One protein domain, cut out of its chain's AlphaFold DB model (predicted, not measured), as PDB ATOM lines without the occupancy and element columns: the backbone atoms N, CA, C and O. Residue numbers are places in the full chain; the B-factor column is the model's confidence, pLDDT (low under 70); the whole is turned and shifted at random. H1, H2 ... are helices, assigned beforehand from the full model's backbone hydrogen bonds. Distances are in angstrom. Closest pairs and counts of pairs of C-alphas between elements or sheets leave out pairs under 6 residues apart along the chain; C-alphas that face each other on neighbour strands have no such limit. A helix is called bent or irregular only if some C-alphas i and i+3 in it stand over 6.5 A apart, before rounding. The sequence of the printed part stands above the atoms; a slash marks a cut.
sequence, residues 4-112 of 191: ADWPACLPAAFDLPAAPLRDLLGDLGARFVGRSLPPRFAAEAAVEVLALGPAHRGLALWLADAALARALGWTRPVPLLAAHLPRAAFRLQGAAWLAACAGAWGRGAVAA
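AT A GLANCE: This is residues 4 to 112 of the 191 residues of an uncharacterized protein of Paracoccus yeei (UniProt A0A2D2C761). Two helices side by side and running opposite ways, H3 and H4, make the core; the hairpin of H1 and H2 stands along one side of them, and on the opposite side the long last helix H7 crosses H3 steeply. Short H5 fits between H4 and H7, and short H6 lies at the edge beside H7. The printed part has 109 residues with seven named helices, H1 to H7 in that order, and no named strand; the class is all helix. The whole is compact, with a radius of gyration of the C-alphas of 13.0 A, and its rounded outline spans 34 by 29 by 24 A.

IN THESE COORDINATES: H1, residues 4 to 13, begins at C-alpha 4 (14.848, 32.421, -46.936) and is 15.2 A long; it is irregular, with C-alphas 8 and 11 7.2 A apart. H2, residues 18 to 31, is 19.6 A long. H3, residues 38 to 50, is 18.4 A long and begins at C-alpha 38 (30.805, 36.086, -40.646). H4, residues 54 to 71, is 26.4 A long and irregular, with C-alphas 55 and 58 7.4 A apart. H5, residues 81 to 84, and H6, residues 87 to 91, are short. H7, residues 94 to 112, is 26.9 A long and ends at C-alpha 112 (38.874, 40.843, -58.110).

HOW THE PARTS SIT: H1 and H2 touch as a helical hairpin, at a shallow tilt of 32 degrees, opposite ways; their closest C-alphas, Pro 7 and Arg 22, are 4.3 A apart. The hairpin of H2 and H3 only just touches, with 3 pairs of C-alphas within 8 A, the closest Leu 28 and Ala 45 at 6.8 A. H3 and H4 form a hairpin at 19 degrees, a shallow tilt, with the C-alphas of Ala 42 and Ala 64 closest at 4.3 A. H3 touches H7 with residues 39 to 44 alone, at a steep tilt of 69 degrees, only just short of about perpendicular; the closest C-alphas are Ala 43 and Leu 98, 5.8 A. H5 touches H4, C-alphas Leu 61 and Leu 81 closest at 6.0 A, and H7, His 84 and Ala 104 at 4.8 A. H6 and H7 only just touch, with 3 pairs of C-alphas within 8 A, the closest Ala 89 and Ala 100 at 6.4 A. H1 and H7 are apart. In H3 and H7 every O i to N i+4 pair is within hydrogen-bond range; the counts are 3 of 6 in H1, 9 of 10 in H2, 12 of 14 in H4 and 0 of 1 in H6, where 2 of 2 O i to N i+3 pairs are within range, and H5 is too short for an i+4 pair.

THE WHOLE: The farthest C-alphas, Ala 19 and Val 110, are 36.5 A apart. The printed part has no cut and no long link. Mean pLDDT of the printed part is 92.0; residues 33 to 36 are under 70.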
ATOM      1  N   ALA A   4      16.128  33.125 -46.939       84.38
ATOM      2  CA  ALA A   4      14.848  32.421 -46.936       84.38
ATOM      3  C   ALA A   4      14.510  31.742 -48.279       84.38
ATOM      4  O   ALA A   4      13.749  30.781 -48.296       84.38
ATOM      5  N   ASP A   5      15.090  32.205 -49.391       87.25
ATOM      6  CA  ASP A   5      14.822  31.660 -50.727       87.25
ATOM      7  C   ASP A   5      15.728  30.451 -51.042       87.25
ATOM      8  O   ASP A   5      15.469  29.690 -51.976       87.25
ATOM      9  N   TRP A   6      16.812  30.261 -50.277       89.19
ATOM     10  CA  TRP A   6      17.827  29.236 -50.544       89.19
ATOM     11  C   TRP A   6      17.263  27.811 -50.639       89.19
ATOM     12  O   TRP A   6      17.593  27.136 -51.617       89.19
ATOM     13  N   PRO A   7      16.388  27.351 -49.720       92.31
ATOM     14  CA  PRO A   7      15.845  25.990 -49.763       92.31
ATOM     15  C   PRO A   7      15.038  25.679 -51.026       92.31
ATOM     16  O   PRO A   7      14.972  24.526 -51.454       92.31
ATOM     17  N   ALA A   8      14.406  26.701 -51.611       91.94
ATOM     18  CA  ALA A   8      13.555  26.561 -52.785       91.94
ATOM     19  C   ALA A   8      14.356  26.608 -54.093       91.94
ATOM     20  O   ALA A   8      14.021  25.900 -55.039       91.94
ATOM     21  N   CYS A   9      15.408  27.430 -54.151       91.50
ATOM     22  CA  CYS A   9      16.107  27.722 -55.404       91.50
ATOM     23  C   CYS A   9      17.419  26.951 -55.583       91.50
ATOM     24  O   CYS A   9      17.739  26.543 -56.699       91.50
ATOM     25  N   LEU A  10      18.200  26.761 -54.515       92.50
ATOM     26  CA  LEU A  10      19.577  26.276 -54.650       92.50
ATOM     27  C   LEU A  10      19.714  24.821 -55.104       92.50
ATOM     28  O   LEU A  10      20.598  24.581 -55.920       92.50
ATOM     29  N   PRO A  11      18.887  23.855 -54.662       95.56
ATOM     30  CA  PRO A  11      19.026  22.485 -55.152       95.56
ATOM     31  C   PRO A  11      18.905  22.408 -56.680       95.56
ATOM     32  O   PRO A  11      19.792  21.880 -57.341       95.56
ATOM     33  N   ALA A  12      17.874  23.042 -57.250       95.19
ATOM     34  CA  ALA A  12      17.665  23.079 -58.694       95.19
ATOM     35  C   ALA A  12      18.765  23.859 -59.433       95.19
ATOM     36  O   ALA A  12      19.223  23.417 -60.477       95.19
ATOM     37  N   ALA A  13      19.233  24.986 -58.882       93.69
ATOM     38  CA  ALA A  13      20.295  25.788 -59.500       93.69
ATOM     39  C   ALA A  13      21.653  25.065 -59.597       93.69
ATOM     40  O   ALA A  13      22.524  25.508 -60.341       93.69
ATOM     41  N   PHE A  14      21.839  23.989 -58.830       95.06
ATOM     42  CA  PHE A  14      23.054  23.176 -58.812       95.06
ATOM     43  C   PHE A  14      22.836  21.750 -59.338       95.06
ATOM     44  O   PHE A  14      23.735  20.926 -59.192       95.06
ATOM     45  N   ASP A  15      21.670  21.451 -59.921       96.62
ATOM     46  CA  ASP A  15      21.295  20.104 -60.379       96.62
ATOM     47  C   ASP A  15      21.406  19.032 -59.269       96.62
ATOM     48  O   ASP A  15      21.829  17.896 -59.494       96.62
ATOM     49  N   LEU A  16      21.036  19.398 -58.036       96.75
ATOM     50  CA  LEU A  16      21.096  18.550 -56.843       96.75
ATOM     51  C   LEU A  16      19.690  18.180 -56.333       96.75
ATOM     52  O   LEU A  16      18.745  18.967 -56.465       96.75
ATOM     53  N   PRO A  17      19.524  17.003 -55.698       95.38
ATOM     54  CA  PRO A  17      18.245  16.604 -55.123       95.38
ATOM     55  C   PRO A  17      17.828  17.553 -53.991       95.38
ATOM     56  O   PRO A  17      18.633  17.954 -53.153       95.38
ATOM     57  N   ALA A  18      16.537  17.894 -53.943       94.44
ATOM     58  CA  ALA A  18      16.014  18.830 -52.949       94.44
ATOM     59  C   ALA A  18      16.120  18.305 -51.509       94.44
ATOM     60  O   ALA A  18      16.332  19.098 -50.601       94.44
ATOM     61  N   ALA A  19      15.998  16.997 -51.288       93.62
ATOM     62  CA  ALA A  19      16.273  16.378 -49.994       93.62
ATOM     63  C   ALA A  19      17.695  15.781 -49.997       93.62
ATOM     64  O   ALA A  19      18.065  15.151 -50.990       93.62
ATOM     65  N   PRO A  20      18.495  15.950 -48.925       93.94
ATOM     66  CA  PRO A  20      18.189  16.638 -47.660       93.94
ATOM     67  C   PRO A  20      18.490  18.154 -47.678       93.94
ATOM     68  O   PRO A  20      18.415  18.818 -46.647       93.94
ATOM     69  N   LEU A  21      18.864  18.718 -48.832       95.38
ATOM     70  CA  LEU A  21      19.348  20.098 -48.941       95.38
ATOM     71  C   LEU A  21      18.353  21.162 -48.479       95.38
ATOM     72  O   LEU A  21      18.768  22.169 -47.919       95.38
ATOM     73  N   ARG A  22      17.057  20.970 -48.723       94.81
ATOM     74  CA  ARG A  22      16.010  21.935 -48.382       94.81
ATOM     75  C   ARG A  22      16.014  22.236 -46.887       94.81
ATOM     76  O   ARG A  22      16.078  23.404 -46.511       94.81
ATOM     77  N   ASP A  23      16.000  21.195 -46.067       95.00
ATOM     78  CA  ASP A  23      15.940  21.332 -44.612       95.00
ATOM     79  C   ASP A  23      17.250  21.930 -44.089       95.00
ATOM     80  O   ASP A  23      17.238  22.939 -43.386       95.00
ATOM     81  N   LEU A  24      18.387  21.410 -44.567       95.00
ATOM     82  CA  LEU A  24      19.711  21.925 -44.217       95.00
ATOM     83  C   LEU A  24      19.865  23.425 -44.535       95.00
ATOM     84  O   LEU A  24      20.352  24.202 -43.713       95.00
ATOM     85  N   LEU A  25      19.452  23.852 -45.732       93.62
ATOM     86  CA  LEU A  25      19.518  25.253 -46.152       93.62
ATOM     87  C   LEU A  25      18.546  26.138 -45.362       93.62
ATOM     88  O   LEU A  25      18.856  27.309 -45.133       93.62
ATOM     89  N   GLY A  26      17.400  25.595 -44.941       92.12
ATOM     90  CA  GLY A  26      16.435  26.291 -44.090       92.12
ATOM     91  C   GLY A  26      17.037  26.598 -42.723       92.12
ATOM     92  O   GLY A  26      17.071  27.758 -42.300       92.12
ATOM     93  N   ASP A  27      17.622  25.579 -42.095       90.62
ATOM     94  CA  ASP A  27      18.295  25.690 -40.801       90.62
ATOM     95  C   ASP A  27      19.504  26.631 -40.858       90.62
ATOM     96  O   ASP A  27      19.730  27.443 -39.954       90.62
ATOM     97  N   LEU A  28      20.297  26.562 -41.932       89.31
ATOM     98  CA  LEU A  28      21.416  27.481 -42.162       89.31
ATOM     99  C   LEU A  28      20.937  28.927 -42.340       89.31
ATOM    100  O   LEU A  28      21.511  29.844 -41.746       89.31
ATOM    101  N   GLY A  29      19.872  29.140 -43.114       84.25
ATOM    102  CA  GLY A  29      19.283  30.460 -43.331       84.25
ATOM    103  C   GLY A  29      18.766  31.100 -42.039       84.25
ATOM    104  O   GLY A  29      18.995  32.293 -41.818       84.25
ATOM    105  N   ALA A  30      18.137  30.308 -41.166       85.06
ATOM    106  CA  ALA A  30      17.654  30.754 -39.859       85.06
ATOM    107  C   ALA A  30      18.806  31.117 -38.904       85.06
ATOM    108  O   ALA A  30      18.787  32.182 -38.285       85.06
ATOM    109  N   ARG A  31      19.856  30.284 -38.839       83.69
ATOM    110  CA  ARG A  31      21.040  30.515 -37.985       83.69
ATOM    111  C   ARG A  31      21.909  31.695 -38.420       83.69
ATOM    112  O   ARG A  31      22.733  32.162 -37.635       83.69
ATOM    113  N   PHE A  32      21.750  32.165 -39.656       73.00
ATOM    114  CA  PHE A  32      22.504  33.295 -40.191       73.00
ATOM    115  C   PHE A  32      22.223  34.610 -39.439       73.00
ATOM    116  O   PHE A  32      23.078  35.494 -39.369       73.00
ATOM    117  N   VAL A  33      21.016  34.774 -38.890       66.25
ATOM    118  CA  VAL A  33      20.612  36.001 -38.194       66.25
ATOM    119  C   VAL A  33      21.256  36.040 -36.801       66.25
ATOM    120  O   VAL A  33      20.965  35.200 -35.960       66.25
ATOM    121  N   GLY A  34      22.128  37.025 -36.544       59.22
ATOM    122  CA  GLY A  34      22.633  37.329 -35.193       59.22
ATOM    123  C   GLY A  34      23.983  36.714 -34.777       59.22
ATOM    124  O   GLY A  34      24.307  36.743 -33.593       59.22
ATOM    125  N   ARG A  35      24.796  36.172 -35.698       60.22
ATOM    126  CA  ARG A  35      26.140  35.626 -35.387       60.22
ATOM    127  C   ARG A  35      27.260  36.669 -35.529       60.22
ATOM    128  O   ARG A  35      27.266  37.466 -36.461       60.22
ATOM    129  N   SER A  36      28.252  36.601 -34.638       59.53
ATOM    130  CA  SER A  36      29.297  37.625 -34.435       59.53
ATOM    131  C   SER A  36      30.546  37.503 -35.325       59.53
ATOM    132  O   SER A  36      31.372  38.410 -35.317       59.53
ATOM    133  N   LEU A  37      30.721  36.412 -36.089       79.69
ATOM    134  CA  LEU A  37      31.900  36.195 -36.951       79.69
ATOM    135  C   LEU A  37      31.505  35.635 -38.331       79.69
ATOM    136  O   LEU A  37      31.467  34.414 -38.513       79.69
ATOM    137  N   PRO A  38      31.253  36.505 -39.322       84.44
ATOM    138  CA  PRO A  38      30.805  36.086 -40.646       84.44
ATOM    139  C   PRO A  38      31.688  35.068 -41.381       84.44
ATOM    140  O   PRO A  38      31.135  34.093 -41.892       84.44
ATOM    141  N   PRO A  39      33.033  35.203 -41.405       90.62
ATOM    142  CA  PRO A  39      33.888  34.243 -42.107       90.62
ATOM    143  C   PRO A  39      33.828  32.843 -41.486       90.62
ATOM    144  O   PRO A  39      33.842  31.839 -42.195       90.62
ATOM    145  N   ARG A  40      33.721  32.769 -40.154       92.19
ATOM    146  CA  ARG A  40      33.587  31.504 -39.425       92.19
ATOM    147  C   ARG A  40      32.278  30.811 -39.776       92.19
ATOM    148  O   ARG A  40      32.307  29.658 -40.188       92.19
ATOM    149  N   PHE A  41      31.164  31.528 -39.648       91.12
ATOM    150  CA  PHE A  41      29.848  30.982 -39.967       91.12
ATOM    151  C   PHE A  41      29.791  30.486 -41.419       91.12
ATOM    152  O   PHE A  41      29.341  29.375 -41.671       91.12
ATOM    153  N   ALA A  42      30.283  31.286 -42.370       92.94
ATOM    154  CA  ALA A  42      30.311  30.920 -43.783       92.94
ATOM    155  C   ALA A  42      31.132  29.645 -44.039       92.94
ATOM    156  O   ALA A  42      30.682  28.752 -44.757       92.94
ATOM    157  N   ALA A  43      32.313  29.533 -43.423       95.62
ATOM    158  CA  ALA A  43      33.153  28.347 -43.548       95.62
ATOM    159  C   ALA A  43      32.495  27.104 -42.924       95.62
ATOM    160  O   ALA A  43      32.544  26.032 -43.523       95.62
ATOM    161  N   GLU A  44      31.863  27.234 -41.755       93.94
ATOM    162  CA  GLU A  44      31.142  26.145 -41.076       93.94
ATOM    163  C   GLU A  44      29.917  25.685 -41.886       93.94
ATOM    164  O   GLU A  44      29.740  24.487 -42.095       93.94
ATOM    165  N   ALA A  45      29.144  26.617 -42.451       93.12
ATOM    166  CA  ALA A  45      28.011  26.316 -43.327       93.12
ATOM    167  C   ALA A  45      28.418  25.482 -44.555       93.12
ATOM    168  O   ALA A  45      27.722  24.538 -44.933       93.12
ATOM    169  N   ALA A  46      29.569  25.789 -45.163       96.12
ATOM    170  CA  ALA A  46      30.103  24.974 -46.250       96.12
ATOM    171  C   ALA A  46      30.445  23.548 -45.800       96.12
ATOM    172  O   ALA A  46      30.207  22.615 -46.563       96.12
ATOM    173  N   VAL A  47      30.974  23.351 -44.585       96.81
ATOM    174  CA  VAL A  47      31.290  22.007 -44.063       96.81
ATOM    175  C   VAL A  47      30.034  21.148 -43.957       96.81
ATOM    176  O   VAL A  47      30.066  19.986 -44.357       96.81
ATOM    177  N   GLU A  48      28.925  21.716 -43.482       96.06
ATOM    178  CA  GLU A  48      27.658  20.986 -43.369       96.06
ATOM    179  C   GLU A  48      27.149  20.506 -44.737       96.06
ATOM    180  O   GLU A  48      26.748  19.354 -44.885       96.06
ATOM    181  N   VAL A  49      27.250  21.347 -45.770       97.00
ATOM    182  CA  VAL A  49      26.886  20.961 -47.143       97.00
ATOM    183  C   VAL A  49      27.887  19.958 -47.733       97.00
ATOM    184  O   VAL A  49      27.491  19.022 -48.426       97.00
ATOM    185  N   LEU A  50      29.185  20.101 -47.444       96.88
ATOM    186  CA  LEU A  50      30.220  19.158 -47.890       96.88
ATOM    187  C   LEU A  50      30.044  17.756 -47.295       96.88
ATOM    188  O   LEU A  50      30.436  16.782 -47.941       96.88
ATOM    189  N   ALA A  51      29.439  17.639 -46.108       96.75
ATOM    190  CA  ALA A  51      29.140  16.355 -45.478       96.75
ATOM    191  C   ALA A  51      28.148  15.503 -46.295       96.75
ATOM    192  O   ALA A  51      28.170  14.279 -46.193       96.75
ATOM    193  N   LEU A  52      27.346  16.127 -47.169       96.44
ATOM    194  CA  LEU A  52      26.452  15.434 -48.107       96.44
ATOM    195  C   LEU A  52      27.194  14.794 -49.295       96.44
ATOM    196  O   LEU A  52      26.600  14.085 -50.107       96.44
ATOM    197  N   GLY A  53      28.497  15.047 -49.427       95.12
ATOM    198  CA  GLY A  53      29.376  14.365 -50.369       95.12
ATOM    199  C   GLY A  53      29.866  15.224 -51.542       95.12
ATOM    200  O   GLY A  53      29.488  16.387 -51.697       95.12
ATOM    201  N   PRO A  54      30.731  14.660 -52.409       94.31
ATOM    202  CA  PRO A  54      31.498  15.416 -53.404       94.31
ATOM    203  C   PRO A  54      30.677  16.202 -54.432       94.31
ATOM    204  O   PRO A  54      31.158  17.232 -54.906       94.31
ATOM    205  N   ALA A  55      29.465  15.741 -54.762       95.94
ATOM    206  CA  ALA A  55      28.558  16.427 -55.686       95.94
ATOM    207  C   ALA A  55      28.150  17.824 -55.178       95.94
ATOM    208  O   ALA A  55      27.918  18.734 -55.965       95.94
ATOM    209  N   HIS A  56      28.163  18.030 -53.859       97.12
ATOM    210  CA  HIS A  56      27.712  19.261 -53.214       97.12
ATOM    211  C   HIS A  56      28.804  20.334 -53.096       97.12
ATOM    212  O   HIS A  56      28.546  21.419 -52.583       97.12
ATOM    213  N   ARG A  57      30.032  20.070 -53.572       95.94
ATOM    214  CA  ARG A  57      31.166  21.009 -53.450       95.94
ATOM    215  C   ARG A  57      30.871  22.377 -54.055       95.94
ATOM    216  O   ARG A  57      31.199  23.381 -53.434       95.94
ATOM    217  N   GLY A  58      30.263  22.415 -55.242       95.69
ATOM    218  CA  GLY A  58      29.913  23.672 -55.908       95.69
ATOM    219  C   GLY A  58      28.969  24.515 -55.052       95.69
ATOM    220  O   GLY A  58      29.259  25.678 -54.777       95.69
ATOM    221  N   LEU A  59      27.899  23.888 -54.555       96.44
ATOM    222  CA  LEU A  59      26.929  24.532 -53.674       96.44
ATOM    223  C   LEU A  59      27.567  24.983 -52.356       96.44
ATOM    224  O   LEU A  59      27.321  26.102 -51.923       96.44
ATOM    225  N   ALA A  60      28.410  24.156 -51.736       96.88
ATOM    226  CA  ALA A  60      29.065  24.486 -50.472       96.88
ATOM    227  C   ALA A  60      29.947  25.739 -50.576       96.88
ATOM    228  O   ALA A  60      29.845  26.639 -49.743       96.88
ATOM    229  N   LEU A  61      30.795  25.817 -51.610       96.81
ATOM    230  CA  LEU A  61      31.661  26.979 -51.818       96.81
ATOM    231  C   LEU A  61      30.844  28.237 -52.131       96.81
ATOM    232  O   LEU A  61      31.092  29.289 -51.547       96.81
ATOM    233  N   TRP A  62      29.834  28.113 -52.996       94.88
ATOM    234  CA  TRP A  62      28.943  29.225 -53.316       94.88
ATOM    235  C   TRP A  62      28.174  29.718 -52.085       94.88
ATOM    236  O   TRP A  62      28.055  30.923 -51.871       94.88
ATOM    237  N   LEU A  63      27.685  28.801 -51.245       93.69
ATOM    238  CA  LEU A  63      26.943  29.129 -50.031       93.69
ATOM    239  C   LEU A  63      27.813  29.898 -49.038       93.69
ATOM    240  O   LEU A  63      27.339  30.866 -48.446       93.69
ATOM    241  N   ALA A  64      29.079  29.511 -48.877       94.94
ATOM    242  CA  ALA A  64      30.021  30.246 -48.041       94.94
ATOM    243  C   ALA A  64      30.264  31.672 -48.562       94.94
ATOM    244  O   ALA A  64      30.213  32.625 -47.783       94.94
ATOM    245  N   ASP A  65      30.445  31.850 -49.873       94.81
ATOM    246  CA  ASP A  65      30.574  33.183 -50.476       94.81
ATOM    247  C   ASP A  65      29.290  34.018 -50.318       94.81
ATOM    248  O   ASP A  65      29.348  35.208 -50.001       94.81
ATOM    249  N   ALA A  66      28.114  33.398 -50.458       91.06
ATOM    250  CA  ALA A  66      26.824  34.057 -50.259       91.06
ATOM    251  C   ALA A  66      26.558  34.439 -48.801       91.06
ATOM    252  O   ALA A  66      26.047  35.530 -48.527       91.06
ATOM    253  N   ALA A  67      26.937  33.571 -47.867       89.44
ATOM    254  CA  ALA A  67      26.903  33.840 -46.442       89.44
ATOM    255  C   ALA A  67      27.824  35.019 -46.092       89.44
ATOM    256  O   ALA A  67      27.389  35.966 -45.440       89.44
ATOM    257  N   LEU A  68      29.066  35.026 -46.583       90.38
ATOM    258  CA  LEU A  68      29.990  36.133 -46.347       90.38
ATOM    259  C   LEU A  68      29.457  37.452 -46.928       90.38
ATOM    260  O   LEU A  68      29.368  38.449 -46.211       90.38
ATOM    261  N   ALA A  69      29.037  37.448 -48.194       89.69
ATOM    262  CA  ALA A  69      28.495  38.623 -48.875       89.69
ATOM    263  C   ALA A  69      27.301  39.224 -48.120       89.69
ATOM    264  O   ALA A  69      27.227  40.434 -47.915       89.69
ATOM    265  N   ARG A  70      26.385  38.377 -47.639       85.25
ATOM    266  CA  ARG A  70      25.205  38.826 -46.894       85.25
ATOM    267  C   ARG A  70      25.566  39.459 -45.554       85.25
ATOM    268  O   ARG A  70      24.938  40.442 -45.169       85.25
ATOM    269  N   ALA A  71      26.564  38.928 -44.859       85.06
ATOM    270  CA  ALA A  71      27.012  39.498 -43.595       85.06
ATOM    271  C   ALA A  71      27.753  40.828 -43.774       85.06
ATOM    272  O   ALA A  71      27.700  41.681 -42.895       85.06
ATOM    273  N   LEU A  72      28.413  41.013 -44.919       86.31
ATOM    274  CA  LEU A  72      29.051  42.270 -45.303       86.31
ATOM    275  C   LEU A  72      28.072  43.272 -45.946       86.31
ATOM    276  O   LEU A  72      28.488  44.353 -46.358       86.31
ATOM    277  N   GLY A  73      26.783  42.932 -46.059       86.06
ATOM    278  CA  GLY A  73      25.762  43.804 -46.645       86.06
ATOM    279  C   GLY A  73      25.860  43.961 -48.167       86.06
ATOM    280  O   GLY A  73      25.339  44.927 -48.720       86.06
ATOM    281  N   TRP A  74      26.526  43.040 -48.864       88.31
ATOM    282  CA  TRP A  74      26.683  43.105 -50.315       88.31
ATOM    283  C   TRP A  74      25.379  42.755 -51.033       88.31
ATOM    284  O   TRP A  74      24.633  41.861 -50.633       88.31
ATOM    285  N   THR A  75      25.122  43.436 -52.150       85.62
ATOM    286  CA  THR A  75      23.908  43.229 -52.958       85.62
ATOM    287  C   THR A  75      23.917  41.898 -53.706       85.62
ATOM    288  O   THR A  75      22.856  41.323 -53.962       85.62
ATOM    289  N   ARG A  76      25.107  41.396 -54.060       84.75
ATOM    290  CA  ARG A  76      25.304  40.124 -54.759       84.75
ATOM    291  C   ARG A  76      26.514  39.375 -54.193       84.75
ATOM    292  O   ARG A  76      27.495  40.021 -53.822       84.75
ATOM    293  N   PRO A  77      26.466  38.034 -54.147       88.12
ATOM    294  CA  PRO A  77      27.641  37.231 -53.838       88.12
ATOM    295  C   PRO A  77      28.679  37.319 -54.960       88.12
ATOM    296  O   PRO A  77      28.321  37.372 -56.137       88.12
ATOM    297  N   VAL A  78      29.957  37.289 -54.585       88.12
ATOM    298  CA  VAL A  78      31.093  37.163 -55.508       88.12
ATOM    299  C   VAL A  78      31.740  35.799 -55.246       88.12
ATOM    300  O   VAL A  78      32.057  35.529 -54.089       88.12
ATOM    301  N   PRO A  79      31.915  34.925 -56.257       90.38
ATOM    302  CA  PRO A  79      32.447  33.576 -56.064       90.38
ATOM    303  C   PRO A  79      33.969  33.609 -55.853       90.38
ATOM    304  O   PRO A  79      34.752  33.410 -56.781       90.38
ATOM    305  N   LEU A  80      34.399  33.898 -54.628       94.50
ATOM    306  CA  LEU A  80      35.801  34.064 -54.254       94.50
ATOM    307  C   LEU A  80      36.475  32.733 -53.891       94.50
ATOM    308  O   LEU A  80      37.677  32.575 -54.105       94.50
ATOM    309  N   LEU A  81      35.740  31.751 -53.358       96.44
ATOM    310  CA  LEU A  81      36.353  30.488 -52.931       96.44
ATOM    311  C   LEU A  81      36.691  29.568 -54.100       96.44
ATOM    312  O   LEU A  81      37.783  29.004 -54.131       96.44
ATOM    313  N   ALA A  82      35.776  29.415 -55.059       94.25
ATOM    314  CA  ALA A  82      35.895  28.415 -56.124       94.25
ATOM    315  C   ALA A  82      37.195  28.541 -56.937       94.25
ATOM    316  O   ALA A  82      37.786  27.528 -57.306       94.25
ATOM    317  N   ALA A  83      37.665  29.770 -57.166       93.19
ATOM    318  CA  ALA A  83      38.881  30.043 -57.930       93.19
ATOM    319  C   ALA A  83      40.173  30.011 -57.089       93.19
ATOM    320  O   ALA A  83      41.255  29.807 -57.636       93.19
ATOM    321  N   HIS A  84      40.089  30.211 -55.768       96.25
ATOM    322  CA  HIS A  84      41.264  30.484 -54.927       96.25
ATOM    323  C   HIS A  84      41.484  29.486 -53.783       96.25
ATOM    324  O   HIS A  84      42.500  29.576 -53.077       96.25
ATOM    325  N   LEU A  85      40.569  28.533 -53.589       97.06
ATOM    326  CA  LEU A  85      40.691  27.468 -52.602       97.06
ATOM    327  C   LEU A  85      41.390  26.240 -53.221       97.06
ATOM    328  O   LEU A  85      40.868  25.639 -54.161       97.06
ATOM    329  N   PRO A  86      42.564  25.822 -52.713       94.31
ATOM    330  CA  PRO A  86      43.276  24.685 -53.282       94.31
ATOM    331  C   PRO A  86      42.520  23.380 -53.018       94.31
ATOM    332  O   PRO A  86      41.980  23.170 -51.934       94.31
ATOM    333  N   ARG A  87      42.563  22.436 -53.964       94.19
ATOM    334  CA  ARG A  87      41.872  21.134 -53.843       94.19
ATOM    335  C   ARG A  87      42.252  20.354 -52.576       94.19
ATOM    336  O   ARG A  87      41.429  19.626 -52.032       94.19
ATOM    337  N   ALA A  88      43.480  20.509 -52.086       96.06
ATOM    338  CA  ALA A  88      43.920  19.883 -50.842       96.06
ATOM    339  C   ALA A  88      43.154  20.385 -49.601       96.06
ATOM    340  O   ALA A  88      43.068  19.645 -48.622       96.06
ATOM    341  N   ALA A  89      42.566  21.589 -49.655       96.62
ATOM    342  CA  ALA A  89      41.834  22.194 -48.544       96.62
ATOM    343  C   ALA A  89      40.575  21.412 -48.152       96.62
ATOM    344  O   ALA A  89      40.201  21.435 -46.988       96.62
ATOM    345  N   PHE A  90      39.965  20.651 -49.070       95.62
ATOM    346  CA  PHE A  90      38.804  19.804 -48.757       95.62
ATOM    347  C   PHE A  90      39.101  18.681 -47.748       95.62
ATOM    348  O   PHE A  90      38.176  18.027 -47.282       95.62
ATOM    349  N   ARG A  91      40.380  18.425 -47.437       95.31
ATOM    350  CA  ARG A  91      40.800  17.474 -46.392       95.31
ATOM    351  C   ARG A  91      41.009  18.140 -45.030       95.31
ATOM    352  O   ARG A  91      41.267  17.443 -44.055       95.31
ATOM    353  N   LEU A  92      40.960  19.471 -44.967       97.12
ATOM    354  CA  LEU A  92      41.155  20.230 -43.737       97.12
ATOM    355  C   LEU A  92      39.868  20.258 -42.915       97.12
ATOM    356  O   LEU A  92      38.767  20.154 -43.448       97.12
ATOM    357  N   GLN A  93      40.022  20.437 -41.607       95.50
ATOM    358  CA  GLN A  93      38.920  20.509 -40.652       95.50
ATOM    359  C   GLN A  93      39.142  21.660 -39.668       95.50
ATOM    360  O   GLN A  93      40.263  22.158 -39.511       95.50
ATOM    361  N   GLY A  94      38.064  22.092 -39.009       94.88
ATOM    362  CA  GLY A  94      38.103  23.088 -37.939       94.88
ATOM    363  C   GLY A  94      38.867  24.361 -38.318       94.88
ATOM    364  O   GLY A  94      38.620  24.973 -39.358       94.88
ATOM    365  N   ALA A  95      39.822  24.755 -37.473       95.94
ATOM    366  CA  ALA A  95      40.606  25.977 -37.662       95.94
ATOM    367  C   ALA A  95      41.422  25.986 -38.968       95.94
ATOM    368  O   ALA A  95      41.571  27.042 -39.580       95.94
ATOM    369  N   ALA A  96      41.910  24.828 -39.427       97.81
ATOM    370  CA  ALA A  96      42.677  24.741 -40.668       97.81
ATOM    371  C   ALA A  96      41.794  24.977 -41.905       97.81
ATOM    372  O   ALA A  96      42.214  25.659 -42.839       97.81
ATOM    373  N   TRP A  97      40.553  24.472 -41.894       97.44
ATOM    374  CA  TRP A  97      39.561  24.772 -42.932       97.44
ATOM    375  C   TRP A  97      39.228  26.268 -42.962       97.44
ATOM    376  O   TRP A  97      39.316  26.900 -44.015       97.44
ATOM    377  N   LEU A  98      38.942  26.856 -41.796       96.69
ATOM    378  CA  LEU A  98      38.666  28.289 -41.677       96.69
ATOM    379  C   LEU A  98      39.828  29.144 -42.204       96.69
ATOM    380  O   LEU A  98      39.599  30.085 -42.961       96.69
ATOM    381  N   ALA A  99      41.070  28.806 -41.846       97.12
ATOM    382  CA  ALA A  99      42.254  29.510 -42.331       97.12
ATOM    383  C   ALA A  99      42.408  29.399 -43.860       97.12
ATOM    384  O   ALA A  99      42.739  30.386 -44.520       97.12
ATOM    385  N   ALA A 100      42.123  28.228 -44.439       98.12
ATOM    386  CA  ALA A 100      42.156  28.034 -45.886       98.12
ATOM    387  C   ALA A 100      41.088  28.870 -46.610       98.12
ATOM    388  O   ALA A 100      41.414  29.525 -47.604       98.12
ATOM    389  N   CYS A 101      39.854  28.905 -46.094       97.56
ATOM    390  CA  CYS A 101      38.781  29.763 -46.606       97.56
ATOM    391  C   CYS A 101      39.143  31.247 -46.498       97.56
ATOM    392  O   CYS A 101      39.058  31.962 -47.490       97.56
ATOM    393  N   ALA A 102      39.625  31.701 -45.337       96.00
ATOM    394  CA  ALA A 102      40.046  33.086 -45.129       96.00
ATOM    395  C   ALA A 102      41.159  33.509 -46.096       96.00
ATOM    396  O   ALA A 102      41.071  34.563 -46.727       96.00
ATOM    397  N   GLY A 103      42.175  32.661 -46.279       97.06
ATOM    398  CA  GLY A 103      43.233  32.909 -47.254       97.06
ATOM    399  C   GLY A 103      42.723  32.930 -48.698       97.06
ATOM    400  O   GLY A 103      43.184  33.745 -49.497       97.06
ATOM    401  N   ALA A 104      41.773  32.057 -49.047       97.88
ATOM    402  CA  ALA A 104      41.151  32.042 -50.371       97.88
ATOM    403  C   ALA A 104      40.304  33.298 -50.624       97.88
ATOM    404  O   ALA A 104      40.471  33.919 -51.670       97.88
ATOM    405  N   TRP A 105      39.493  33.734 -49.655       96.88
ATOM    406  CA  TRP A 105      38.758  35.000 -49.723       96.88
ATOM    407  C   TRP A 105      39.687  36.197 -49.901       96.88
ATOM    408  O   TRP A 105      39.435  37.024 -50.772       96.88
ATOM    409  N   GLY A 106      40.780  36.268 -49.137       96.06
ATOM    410  CA  GLY A 106      41.766  37.342 -49.269       96.06
ATOM    411  C   GLY A 106      42.400  37.389 -50.662       96.06
ATOM    412  O   GLY A 106      42.411  38.439 -51.301       96.06
ATOM    413  N   ARG A 107      42.868  36.241 -51.176       97.38
ATOM    414  CA  ARG A 107      43.428  36.152 -52.538       97.38
ATOM    415  C   ARG A 107      42.401  36.508 -53.609       97.38
ATOM    416  O   ARG A 107      42.735  37.237 -54.537       97.38
ATOM    417  N   GLY A 108      41.171  36.017 -53.469       96.00
ATOM    418  CA  GLY A 108      40.094  36.321 -54.401       96.00
ATOM    419  C   GLY A 108      39.710  37.791 -54.399       96.00
ATOM    420  O   GLY A 108      39.500  38.362 -55.464       96.00
ATOM    421  N   ALA A 109      39.674  38.429 -53.229       94.44
ATOM    422  CA  ALA A 109      39.393  39.854 -53.122       94.44
ATOM    423  C   ALA A 109      40.457  40.693 -53.847       94.44
ATOM    424  O   ALA A 109      40.102  41.579 -54.620       94.44
ATOM    425  N   VAL A 110      41.746  40.382 -53.659       96.62
ATOM    426  CA  VAL A 110      42.841  41.066 -54.372       96.62
ATOM    427  C   VAL A 110      42.728  40.851 -55.883       96.62
ATOM    428  O   VAL A 110      42.721  41.822 -56.634       96.62
ATOM    429  N   ALA A 111      42.538  39.606 -56.331       95.69
ATOM    430  CA  ALA A 111      42.386  39.301 -57.753       95.69
ATOM    431  C   ALA A 111      41.177  40.020 -58.386       95.69
ATOM    432  O   ALA A 111      41.264  40.511 -59.511       95.69
ATOM    433  N   ALA A 112      40.060  40.122 -57.660       93.50
ATOM    434  CA  ALA A 112      38.874  40.843 -58.110       93.50
ATOM    435  C   ALA A 112      39.116  42.358 -58.215       93.50
ATOM    436  O   ALA A 112      38.652  42.980 -59.171       93.50
TER     437      ALA A 112